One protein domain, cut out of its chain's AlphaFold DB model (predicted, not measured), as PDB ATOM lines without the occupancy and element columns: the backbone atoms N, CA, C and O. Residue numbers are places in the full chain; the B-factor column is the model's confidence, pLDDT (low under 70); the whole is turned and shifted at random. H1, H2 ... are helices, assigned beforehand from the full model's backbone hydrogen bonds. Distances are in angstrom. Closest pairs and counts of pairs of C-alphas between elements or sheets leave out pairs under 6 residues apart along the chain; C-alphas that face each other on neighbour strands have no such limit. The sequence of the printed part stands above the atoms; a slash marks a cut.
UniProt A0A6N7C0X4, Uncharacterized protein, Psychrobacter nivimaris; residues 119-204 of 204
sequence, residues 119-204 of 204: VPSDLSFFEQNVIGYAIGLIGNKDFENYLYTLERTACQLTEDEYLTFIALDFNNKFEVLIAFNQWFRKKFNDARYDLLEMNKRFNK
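Overview. This is residues 119 to 204 of the 204 residues of an uncharacterized protein of Psychrobacter nivimaris (UniProt A0A6N7C0X4). Two layers of paired helices lie one over the other, H1 beside H2 in one and H3 beside H4 in the other, and H5 fills one end, packing on both H1 and H4. The printed part has 86 residues with five named helices, in the order H1 to H5, and no named strand; the class is all helix. It is compact, with a radius of gyration of the C-alphas of 12.1 A and spans of 31 by 28 by 19 A.

Arrangement. H1, residues 125 to 134, and H2, residues 140 to 149, form a helical hairpin and only just touch, with 3 pairs of C-alphas within 8 A, the closest those of Tyr 133 and Phe 143 at 6.6 A. H2 forms a hairpin with H3, residues 159 to 166, at a steep tilt of 35.5 degrees, only just past shallow; their closest C-alphas, of Leu 147 and Ile 166, are 6.4 A apart. H4, residues 173 to 188, only just touches H3, with residues 176 to 180 alone, in a third hairpin; the closest C-alphas are those of Phe 165 and Ala 179, 7.4 A apart. H5, residues 195 to 202, touches residues 177 to 184 of H4 at a steep tilt of 61 degrees, with C-alphas 181 and 195 the closest at 5.3 A. H5 also touches H1, the closest C-alphas, of Ala 134 and Asn 199, being 5.3 A apart. H1 and H3 are apart. In H1 to H5 every O i to N i+4 pair is within hydrogen-bond range.

Along the chain. H1 begins at C-alpha 125 (154.156, 210.089, 203.699). H1 and H2 each measure 14.4 A, H3 10.9 A, H4 21.9 A and H5 10.5 A, ending at C-alpha 202 (155.240, 189.994, 198.358).

Size, cuts and confidence. The C-alphas farthest apart, of Thr 153 and Lys 204, are 35.1 A apart. The printed part has no cut and no long link. Confidence is under 70 at residues 151 to 155, 190 to 193 and 204.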
ATOM      1  N   VAL A 119     142.859 200.424 202.196       87.94
ATOM      2  CA  VAL A 119     143.449 201.708 202.603       87.94
ATOM      3  C   VAL A 119     143.116 202.773 201.562       87.94
ATOM      4  O   VAL A 119     142.930 202.442 200.390       87.94
ATOM      5  N   PRO A 120     143.024 204.054 201.947       90.12
ATOM      6  CA  PRO A 120     142.732 205.099 200.981       90.12
ATOM      7  C   PRO A 120     143.948 205.365 200.075       90.12
ATOM      8  O   PRO A 120     145.088 205.070 200.433       90.12
ATOM      9  N   SER A 121     143.714 205.925 198.888       88.06
ATOM     10  CA  SER A 121     144.768 206.175 197.892       88.06
ATOM     11  C   SER A 121     145.544 207.486 198.111       88.06
ATOM     12  O   SER A 121     146.504 207.760 197.382       88.06
ATOM     13  N   ASP A 122     145.145 208.292 199.099       90.12
ATOM     14  CA  ASP A 122     145.746 209.562 199.527       90.12
ATOM     15  C   ASP A 122     146.537 209.417 200.841       90.12
ATOM     16  O   ASP A 122     146.458 210.234 201.757       90.12
ATOM     17  N   LEU A 123     147.340 208.357 200.921       90.06
ATOM     18  CA  LEU A 123     148.191 208.061 202.070       90.06
ATOM     19  C   LEU A 123     149.167 209.203 202.395       90.06
ATOM     20  O   LEU A 123     149.880 209.715 201.524       90.06
ATOM     21  N   SER A 124     149.299 209.513 203.683       90.31
ATOM     22  CA  SER A 124     150.381 210.350 204.198       90.31
ATOM     23  C   SER A 124     151.744 209.720 203.916       90.31
ATOM     24  O   SER A 124     151.881 208.503 203.766       90.31
ATOM     25  N   PHE A 125     152.787 210.549 203.924       89.31
ATOM     26  CA  PHE A 125     154.156 210.089 203.699       89.31
ATOM     27  C   PHE A 125     154.559 208.949 204.650       89.31
ATOM     28  O   PHE A 125     155.208 207.992 204.234       89.31
ATOM     29  N   PHE A 126     154.115 208.993 205.911       90.62
ATOM     30  CA  PHE A 126     154.362 207.918 206.872       90.62
ATOM     31  C   PHE A 126     153.682 206.603 206.496       90.62
ATOM     32  O   PHE A 126     154.324 205.554 206.496       90.62
ATOM     33  N   GLU A 127     152.404 206.648 206.127       91.44
ATOM     34  CA  GLU A 127     151.653 205.443 205.760       91.44
ATOM     35  C   GLU A 127     152.222 204.779 204.509       91.44
ATOM     36  O   GLU A 127     152.346 203.555 204.474       91.44
ATOM     37  N   GLN A 128     152.638 205.579 203.522       92.25
ATOM     38  CA  GLN A 128     153.304 205.065 202.327       92.25
ATOM     39  C   GLN A 128     154.578 204.299 202.684       92.25
ATOM     40  O   GLN A 128     154.763 203.185 202.204       92.25
ATOM     41  N   ASN A 129     155.431 204.845 203.556       92.38
ATOM     42  CA  ASN A 129     156.675 204.184 203.953       92.38
ATOM     43  C   ASN A 129     156.425 202.893 204.747       92.38
ATOM     44  O   ASN A 129     157.091 201.889 204.500       92.38
ATOM     45  N   VAL A 130     155.445 202.883 205.656       92.69
ATOM     46  CA  VAL A 130     155.067 201.668 206.401       92.69
ATOM     47  C   VAL A 130     154.585 200.572 205.448       92.69
ATOM     48  O   VAL A 130     155.046 199.433 205.536       92.69
ATOM     49  N   ILE A 131     153.688 200.906 204.515       91.81
ATOM     50  CA  ILE A 131     153.168 199.941 203.540       91.81
ATOM     51  C   ILE A 131     154.285 199.489 202.600       91.81
ATOM     52  O   ILE A 131     154.466 198.286 202.430       91.81
ATOM     53  N   GLY A 132     155.072 200.419 202.055       91.94
ATOM     54  CA  GLY A 132     156.206 200.141 201.175       91.94
ATOM     55  C   GLY A 132     157.218 199.186 201.809       91.94
ATOM     56  O   GLY A 132     157.636 198.219 201.174       91.94
ATOM     57  N   TYR A 133     157.543 199.379 203.088       92.81
ATOM     58  CA  TYR A 133     158.362 198.436 203.848       92.81
ATOM     59  C   TYR A 133     157.703 197.057 203.987       92.81
ATOM     60  O   TYR A 133     158.343 196.027 203.741       92.81
ATOM     61  N   ALA A 134     156.415 197.022 204.347       91.94
ATOM     62  CA  ALA A 134     155.679 195.776 204.542       91.94
ATOM     63  C   ALA A 134     155.650 194.912 203.273       91.94
ATOM     64  O   ALA A 134     155.858 193.698 203.355       91.94
ATOM     65  N   ILE A 135     155.471 195.534 202.105       88.56
ATOM     66  CA  ILE A 135     155.440 194.840 200.811       88.56
ATOM     67  C   ILE A 135     156.823 194.662 200.169       88.56
ATOM     68  O   ILE A 135     156.921 194.053 199.115       88.56
ATOM     69  N   GLY A 136     157.901 195.121 200.814       88.88
ATOM     70  CA  GLY A 136     159.274 194.881 200.355       88.88
ATOM     71  C   GLY A 136     159.830 195.896 199.351       88.88
ATOM     72  O   GLY A 136     160.947 195.705 198.887       88.88
ATOM     73  N   LEU A 137     159.119 196.995 199.078       88.75
ATOM     74  CA  LEU A 137     159.631 198.120 198.276       88.75
ATOM     75  C   LEU A 137     160.710 198.927 199.009       88.75
ATOM     76  O   LEU A 137     161.466 199.669 198.388       88.75
ATOM     77  N   ILE A 138     160.771 198.808 200.337       91.06
ATOM     78  CA  ILE A 138     161.778 199.460 201.177       91.06
ATOM     79  C   ILE A 138     162.521 198.387 201.976       91.06
ATOM     80  O   ILE A 138     161.907 197.530 202.618       91.06
ATOM     81  N   GLY A 139     163.854 198.429 201.955       89.69
ATOM     82  CA  GLY A 139     164.703 197.527 202.736       89.69
ATOM     83  C   GLY A 139     164.788 197.916 204.218       89.69
ATOM     84  O   GLY A 139     164.559 199.067 204.580       89.69
ATOM     85  N   ASN A 140     165.185 196.972 205.085       91.31
ATOM     86  CA  ASN A 140     165.292 197.202 206.540       91.31
ATOM     87  C   ASN A 140     166.129 198.434 206.883       91.31
ATOM     88  O   ASN A 140     165.683 199.279 207.647       91.31
ATOM     89  N   LYS A 141     167.314 198.556 206.277       91.19
ATOM     90  CA  LYS A 141     168.233 199.663 206.550       91.19
ATOM     91  C   LYS A 141     167.648 201.019 206.152       91.19
ATOM     92  O   LYS A 141     167.867 202.006 206.845       91.19
ATOM     93  N   ASP A 142     166.940 201.083 205.029       90.38
ATOM     94  CA  ASP A 142     166.374 202.341 204.542       90.38
ATOM     95  C   ASP A 142     165.161 202.757 205.374       90.38
ATOM     96  O   ASP A 142     165.036 203.929 205.724       90.38
ATOM     97  N   PHE A 143     164.325 201.794 205.771       91.44
ATOM     98  CA  PHE A 143     163.178 202.051 206.636       91.44
ATOM     99  C   PHE A 143     163.591 202.396 208.079       91.44
ATOM    100  O   PHE A 143     163.020 203.299 208.685       91.44
ATOM    101  N   GLU A 144     164.636 201.761 208.612       91.69
ATOM    102  CA  GLU A 144     165.234 202.131 209.901       91.69
ATOM    103  C   GLU A 144     165.754 203.580 209.876       91.69
ATOM    104  O   GLU A 144     165.401 204.394 210.731       91.69
ATOM    105  N   ASN A 145     166.541 203.944 208.854       89.31
ATOM    106  CA  ASN A 145     167.031 205.317 208.690       89.31
ATOM    107  C   ASN A 145     165.885 206.328 208.546       89.31
ATOM    108  O   ASN A 145     165.984 207.448 209.047       89.31
ATOM    109  N   TYR A 146     164.800 205.947 207.868       89.12
ATOM    110  CA  TYR A 146     163.605 206.775 207.768       89.12
ATOM    111  C   TYR A 146     163.029 207.092 209.151       89.12
ATOM    112  O   TYR A 146     162.829 208.262 209.469       89.12
ATOM    113  N   LEU A 147     162.827 206.084 210.001       87.94
ATOM    114  CA  LEU A 147     162.250 206.300 211.330       87.94
ATOM    115  C   LEU A 147     163.129 207.185 212.216       87.94
ATOM    116  O   LEU A 147     162.601 208.059 212.897       87.94
ATOM    117  N   TYR A 148     164.455 207.032 212.165       85.38
ATOM    118  CA  TYR A 148     165.369 207.902 212.919       85.38
ATOM    119  C   TYR A 148     165.374 209.361 212.446       85.38
ATOM    120  O   TYR A 148     165.780 210.247 213.198       85.38
ATOM    121  N   THR A 149     164.956 209.616 211.205       83.69
ATOM    122  CA  THR A 149     164.892 210.964 210.615       83.69
ATOM    123  C   THR A 149     163.479 211.545 210.611       83.69
ATOM    124  O   THR A 149     163.279 212.675 210.168       83.69
ATOM    125  N   LEU A 150     162.499 210.796 211.117       80.50
ATOM    126  CA  LEU A 150     161.098 211.175 211.119       80.50
ATOM    127  C   LEU A 150     160.848 212.320 212.103       80.50
ATOM    128  O   LEU A 150     160.981 212.173 213.317       80.50
ATOM    129  N   GLU A 151     160.437 213.473 211.582       69.75
ATOM    130  CA  GLU A 151     159.975 214.562 212.435       69.75
ATOM    131  C   GLU A 151     158.643 214.188 213.099       69.75
ATOM    132  O   GLU A 151     157.705 213.737 212.437       69.75
ATOM    133  N   ARG A 152     158.529 214.436 214.412       63.38
ATOM    134  CA  ARG A 152     157.329 214.130 215.225       63.38
ATOM    135  C   ARG A 152     156.028 214.700 214.646       63.38
ATOM    136  O   ARG A 152     154.959 214.179 214.928       63.38
ATOM    137  N   THR A 153     156.103 215.787 213.885       61.00
ATOM    138  CA  THR A 153     154.961 216.469 213.255       61.00
ATOM    139  C   THR A 153     154.534 215.839 211.928       61.00
ATOM    140  O   THR A 153     153.414 216.077 211.484       61.00
ATOM    141  N   ALA A 154     155.403 215.046 211.296       61.94
ATOM    142  CA  ALA A 154     155.160 214.417 210.000       61.94
ATOM    143  C   ALA A 154     154.444 213.061 210.118       61.94
ATOM    144  O   ALA A 154     153.782 212.622 209.177       61.94
ATOM    145  N   CYS A 155     154.543 212.402 211.273       63.59
ATOM    146  CA  CYS A 155     153.823 211.172 211.567       63.59
ATOM    147  C   CYS A 155     152.756 211.428 212.629       63.59
ATOM    148  O   CYS A 155     153.042 211.954 213.698       63.59
ATOM    149  N   GLN A 156     151.514 211.022 212.371       70.88
ATOM    150  CA  GLN A 156     150.404 211.111 213.333       70.88
ATOM    151  C   GLN A 156     150.541 210.094 214.493       70.88
ATOM    152  O   GLN A 156     149.545 209.538 214.951       70.88
ATOM    153  N   LEU A 157     151.768 209.791 214.921       82.44
ATOM    154  CA  LEU A 157     152.060 208.900 216.037       82.44
ATOM    155  C   LEU A 157     151.950 209.659 217.356       82.44
ATOM    156  O   LEU A 157     152.343 210.821 217.469       82.44
ATOM    157  N   THR A 158     151.462 208.970 218.381       87.25
ATOM    158  CA  THR A 158     151.651 209.406 219.769       87.25
ATOM    159  C   THR A 158     153.124 209.282 220.176       87.25
ATOM    160  O   THR A 158     153.908 208.579 219.537       87.25
ATOM    161  N   GLU A 159     153.521 209.963 221.253       84.31
ATOM    162  CA  GLU A 159     154.900 209.910 221.757       84.31
ATOM    163  C   GLU A 159     155.319 208.488 222.151       84.31
ATOM    164  O   GLU A 159     156.408 208.049 221.785       84.31
ATOM    165  N   ASP A 160     154.421 207.740 222.790       88.00
ATOM    166  CA  ASP A 160     154.669 206.349 223.173       88.00
ATOM    167  C   ASP A 160     154.814 205.428 221.950       88.00
ATOM    168  O   ASP A 160     155.699 204.570 221.921       88.00
ATOM    169  N   GLU A 161     153.987 205.616 220.913       88.44
ATOM    170  CA  GLU A 161     154.085 204.855 219.655       88.44
ATOM    171  C   GLU A 161     155.416 205.138 218.948       88.44
ATOM    172  O   GLU A 161     156.100 204.208 218.523       88.44
ATOM    173  N   TYR A 162     155.826 206.409 218.878       87.69
ATOM    174  CA  TYR A 162     157.103 206.793 218.282       87.69
ATOM    175  C   TYR A 162     158.292 206.171 219.025       87.69
ATOM    176  O   TYR A 162     159.132 205.527 218.396       87.69
ATOM    177  N   LEU A 163     158.343 206.310 220.356       87.75
ATOM    178  CA  LEU A 163     159.413 205.736 221.180       87.75
ATOM    179  C   LEU A 163     159.474 204.210 221.062       87.75
ATOM    180  O   LEU A 163     160.563 203.644 221.027       87.75
ATOM    181  N   THR A 164     158.317 203.555 220.958       90.50
ATOM    182  CA  THR A 164     158.239 202.107 220.742       90.50
ATOM    183  C   THR A 164     158.851 201.717 219.400       90.50
ATOM    184  O   THR A 164     159.631 200.773 219.342       90.50
ATOM    185  N   PHE A 165     158.542 202.442 218.321       91.50
ATOM    186  CA  PHE A 165     159.004 202.078 216.979       91.50
ATOM    187  C   PHE A 165     160.497 202.284 216.762       91.50
ATOM    188  O   PHE A 165     161.142 201.426 216.164       91.50
ATOM    189  N   ILE A 166     161.066 203.379 217.264       89.12
ATOM    190  CA  ILE A 166     162.512 203.622 217.131       89.12
ATOM    191  C   ILE A 166     163.357 202.670 217.993       89.12
ATOM    192  O   ILE A 166     164.566 202.597 217.804       89.12
ATOM    193  N   ALA A 167     162.744 201.966 218.949       91.31
ATOM    194  CA  ALA A 167     163.414 201.005 219.823       91.31
ATOM    195  C   ALA A 167     163.392 199.559 219.289       91.31
ATOM    196  O   ALA A 167     163.971 198.679 219.925       91.31
ATOM    197  N   LEU A 168     162.720 199.301 218.160       94.25
ATOM    198  CA  LEU A 168     162.612 197.965 217.564       94.25
ATOM    199  C   LEU A 168     163.962 197.471 217.022       94.25
ATOM    200  O   LEU A 168     164.735 198.242 216.453       94.25
ATOM    201  N   ASP A 169     164.213 196.161 217.112       94.06
ATOM    202  CA  ASP A 169     165.362 195.537 216.449       94.06
ATOM    203  C   ASP A 169     165.066 195.280 214.963       94.06
ATOM    204  O   ASP A 169     164.401 194.311 214.587       94.06
ATOM    205  N   PHE A 170     165.617 196.122 214.086       91.88
ATOM    206  CA  PHE A 170     165.458 196.002 212.631       91.88
ATOM    207  C   PHE A 170     166.163 194.788 212.008       91.88
ATOM    208  O   PHE A 170     165.903 194.457 210.842       91.88
ATOM    209  N   ASN A 171     167.000 194.070 212.764       91.56
ATOM    210  CA  ASN A 171     167.491 192.757 212.341       91.56
ATOM    211  C   ASN A 171     166.391 191.688 212.432       91.56
ATOM    212  O   ASN A 171     166.431 190.697 211.700       91.56
ATOM    213  N   ASN A 172     165.371 191.912 213.263       93.88
ATOM    214  CA  ASN A 172     164.195 191.066 213.392       93.88
ATOM    215  C   ASN A 172     162.995 191.668 212.639       93.88
ATOM    216  O   ASN A 172     162.056 192.206 213.223       93.88
ATOM    217  N   LYS A 173     162.987 191.530 211.305       91.44
ATOM    218  CA  LYS A 173     161.900 192.039 210.438       91.44
ATOM    219  C   LYS A 173     160.503 191.592 210.895       91.44
ATOM    220  O   LYS A 173     159.540 192.336 210.738       91.44
ATOM    221  N   PHE A 174     160.377 190.393 211.461       91.75
ATOM    222  CA  PHE A 174     159.088 189.880 211.921       91.75
ATOM    223  C   PHE A 174     158.544 190.658 213.127       91.75
ATOM    224  O   PHE A 174     157.366 191.004 213.146       91.75
ATOM    225  N   GLU A 175     159.400 190.983 214.095       94.06
ATOM    226  CA  GLU A 175     159.045 191.835 215.237       94.06
ATOM    227  C   GLU A 175     158.620 193.232 214.785       94.06
ATOM    228  O   GLU A 175     157.563 193.717 215.194       94.06
ATOM    229  N   VAL A 176     159.386 193.831 213.867       94.94
ATOM    230  CA  VAL A 176     159.053 195.132 213.275       94.94
ATOM    231  C   VAL A 176     157.663 195.092 212.639       94.94
ATOM    232  O   VAL A 176     156.804 195.919 212.946       94.94
ATOM    233  N   LEU A 177     157.397 194.090 211.799       94.81
ATOM    234  CA  LEU A 177     156.098 193.949 211.144       94.81
ATOM    235  C   LEU A 177     154.953 193.732 212.135       94.81
ATOM    236  O   LEU A 177     153.870 194.257 211.900       94.81
ATOM    237  N   ILE A 178     155.159 193.006 213.238       94.31
ATOM    238  CA  ILE A 178     154.130 192.851 214.277       94.31
ATOM    239  C   ILE A 178     153.752 194.212 214.867       94.31
ATOM    240  O   ILE A 178     152.559 194.522 214.947       94.31
ATOM    241  N   ALA A 179     154.741 195.023 215.251       94.00
ATOM    242  CA  ALA A 179     154.506 196.330 215.860       94.00
ATOM    243  C   ALA A 179     153.740 197.267 214.908       94.00
ATOM    244  O   ALA A 179     152.696 197.817 215.270       94.00
ATOM    245  N   PHE A 180     154.191 197.375 213.655       94.06
ATOM    246  CA  PHE A 180     153.509 198.199 212.655       94.06
ATOM    247  C   PHE A 180     152.130 197.655 212.280       94.06
ATOM    248  O   PHE A 180     151.209 198.440 212.063       94.06
ATOM    249  N   ASN A 181     151.940 196.334 212.253       93.00
ATOM    250  CA  ASN A 181     150.643 195.732 211.957       93.00
ATOM    251  C   ASN A 181     149.590 196.051 213.029       93.00
ATOM    252  O   ASN A 181     148.429 196.301 212.705       93.00
ATOM    253  N   GLN A 182     149.980 196.069 214.306       91.19
ATOM    254  CA  GLN A 182     149.082 196.460 215.399       91.19
ATOM    255  C   GLN A 182     148.625 197.914 215.250       91.19
ATOM    256  O   GLN A 182     147.430 198.204 215.345       91.19
ATOM    257  N   TRP A 183     149.564 198.815 214.959       91.56
ATOM    258  CA  TRP A 183     149.259 200.219 214.698       91.56
ATOM    259  C   TRP A 183     148.378 200.407 213.460       91.56
ATOM    260  O   TRP A 183     147.369 201.106 213.522       91.56
ATOM    261  N   PHE A 184     148.705 199.728 212.362       91.50
ATOM    262  CA  PHE A 184     147.972 199.793 211.101       91.50
ATOM    263  C   PHE A 184     146.505 199.379 211.272       91.50
ATOM    264  O   PHE A 184     145.600 200.117 210.885       91.50
ATOM    265  N   ARG A 185     146.259 198.245 211.944       89.31
ATOM    266  CA  ARG A 185     144.902 197.758 212.233       89.31
ATOM    267  C   ARG A 185     144.098 198.743 213.086       89.31
ATOM    268  O   ARG A 185     142.922 198.960 212.812       89.31
ATOM    269  N   LYS A 186     144.727 199.363 214.093       89.38
ATOM    270  CA  LYS A 186     144.092 200.403 214.924       89.38
ATOM    271  C   LYS A 186     143.754 201.650 214.107       89.38
ATOM    272  O   LYS A 186     142.700 202.240 214.324       89.38
ATOM    273  N   LYS A 187     144.641 202.059 213.195       87.75
ATOM    274  CA  LYS A 187     144.484 203.288 212.415       87.75
ATOM    275  C   LYS A 187     143.363 203.197 211.386       87.75
ATOM    276  O   LYS A 187     142.539 204.104 211.318       87.75
ATOM    277  N   PHE A 188     143.337 202.129 210.595       87.56
ATOM    278  CA  PHE A 188     142.416 202.038 209.460       87.56
ATOM    279  C   PHE A 188     141.090 201.353 209.793       87.56
ATOM    280  O   PHE A 188     140.156 201.476 209.012       87.56
ATOM    281  N   ASN A 189     140.973 200.704 210.962       75.88
ATOM    282  CA  ASN A 189     139.752 200.099 211.526       75.88
ATOM    283  C   ASN A 189     139.052 199.023 210.651       75.88
ATOM    284  O   ASN A 189     138.208 198.294 211.162       75.88
ATOM    285  N   ASP A 190     139.431 198.887 209.376       65.75
ATOM    286  CA  ASP A 190     139.046 197.856 208.410       65.75
ATOM    287  C   ASP A 190     140.024 197.861 207.215       65.75
ATOM    288  O   ASP A 190     139.741 198.396 206.147       65.75
ATOM    289  N   ALA A 191     141.214 197.292 207.398       63.72
ATOM    290  CA  ALA A 191     142.144 197.056 206.298       63.72
ATOM    291  C   ALA A 191     142.164 195.551 206.041       63.72
ATOM    292  O   ALA A 191     142.822 194.806 206.767       63.72
ATOM    293  N   ARG A 192     141.355 195.091 205.079       62.00
ATOM    294  CA  ARG A 192     140.966 193.680 204.845       62.00
ATOM    295  C   ARG A 192     142.126 192.684 204.678       62.00
ATOM    296  O   ARG A 192     141.888 191.476 204.653       62.00
ATOM    297  N   TYR A 193     143.371 193.149 204.653       62.00
ATOM    298  CA  TYR A 193     144.557 192.336 204.884       62.00
ATOM    299  C   TYR A 193     145.464 192.973 205.933       62.00
ATOM    300  O   TYR A 193     145.617 194.187 206.016       62.00
ATOM    301  N   ASP A 194     146.101 192.128 206.732       84.44
ATOM    302  CA  ASP A 194     147.097 192.577 207.690       84.44
ATOM    303  C   ASP A 194     148.488 192.682 207.048       84.44
ATOM    304  O   ASP A 194     148.788 191.999 206.064       84.44
ATOM    305  N   LEU A 195     149.350 193.547 207.598       90.69
ATOM    306  CA  LEU A 195     150.687 193.786 207.044       90.69
ATOM    307  C   LEU A 195     151.546 192.508 207.025       90.69
ATOM    308  O   LEU A 195     152.476 192.413 206.225       90.69
ATOM    309  N   LEU A 196     151.246 191.515 207.874       90.06
ATOM    310  CA  LEU A 196     151.964 190.239 207.894       90.06
ATOM    311  C   LEU A 196     151.569 189.376 206.690       90.06
ATOM    312  O   LEU A 196     152.441 188.822 206.025       90.06
ATOM    313  N   GLU A 197     150.280 189.280 206.371       86.38
ATOM    314  CA  GLU A 197     149.776 188.599 205.178       86.38
ATOM    315  C   GLU A 197     150.247 189.286 203.901       86.38
ATOM    316  O   GLU A 197     150.652 188.608 202.956       86.38
ATOM    317  N   MET A 198     150.278 190.621 203.883       86.75
ATOM    318  CA  MET A 198     150.908 191.374 202.799       86.75
ATOM    319  C   MET A 198     152.376 190.971 202.658       86.75
ATOM    320  O   MET A 198     152.785 190.496 201.601       86.75
ATOM    321  N   ASN A 199     153.160 191.055 203.734       88.12
ATOM    322  CA  ASN A 199     154.574 190.703 203.691       88.12
ATOM    323  C   ASN A 199     154.816 189.287 203.138       88.12
ATOM    324  O   ASN A 199     155.659 189.118 202.254       88.12
ATOM    325  N   LYS A 200     154.023 188.302 203.579       86.38
ATOM    326  CA  LYS A 200     154.063 186.916 203.081       86.38
ATOM    327  C   LYS A 200     153.733 186.784 201.597       86.38
ATOM    328  O   LYS A 200     154.196 185.840 200.969       86.38
ATOM    329  N   ARG A 201     152.884 187.651 201.039       79.94
ATOM    330  CA  ARG A 201     152.514 187.626 199.613       79.94
ATOM    331  C   ARG A 201     153.630 188.172 198.735       79.94
ATOM    332  O   ARG A 201     153.886 187.591 197.687       79.94
ATOM    333  N   PHE A 202     154.277 189.250 199.173       77.00
ATOM    334  CA  PHE A 202     155.240 189.994 198.358       77.00
ATOM    335  C   PHE A 202     156.701 189.558 198.536       77.00
ATOM    336  O   PHE A 202     157.518 189.847 197.675       77.00
ATOM    337  N   ASN A 203     157.048 188.844 199.614       74.75
ATOM    338  CA  ASN A 203     158.427 188.405 199.885       74.75
ATOM    339  C   ASN A 203     158.607 186.874 199.767       74.75
ATOM    340  O   ASN A 203     159.384 186.302 200.532       74.75
ATOM    341  N   LYS A 204     157.855 186.202 198.879       58.44
ATOM    342  CA  LYS A 204     158.005 184.754 198.622       58.44
ATOM    343  C   LYS A 204     159.261 184.418 197.831       58.44
ATOM    344  O   LYS A 204     159.572 185.175 196.889       58.44
TER     345      LYS A 204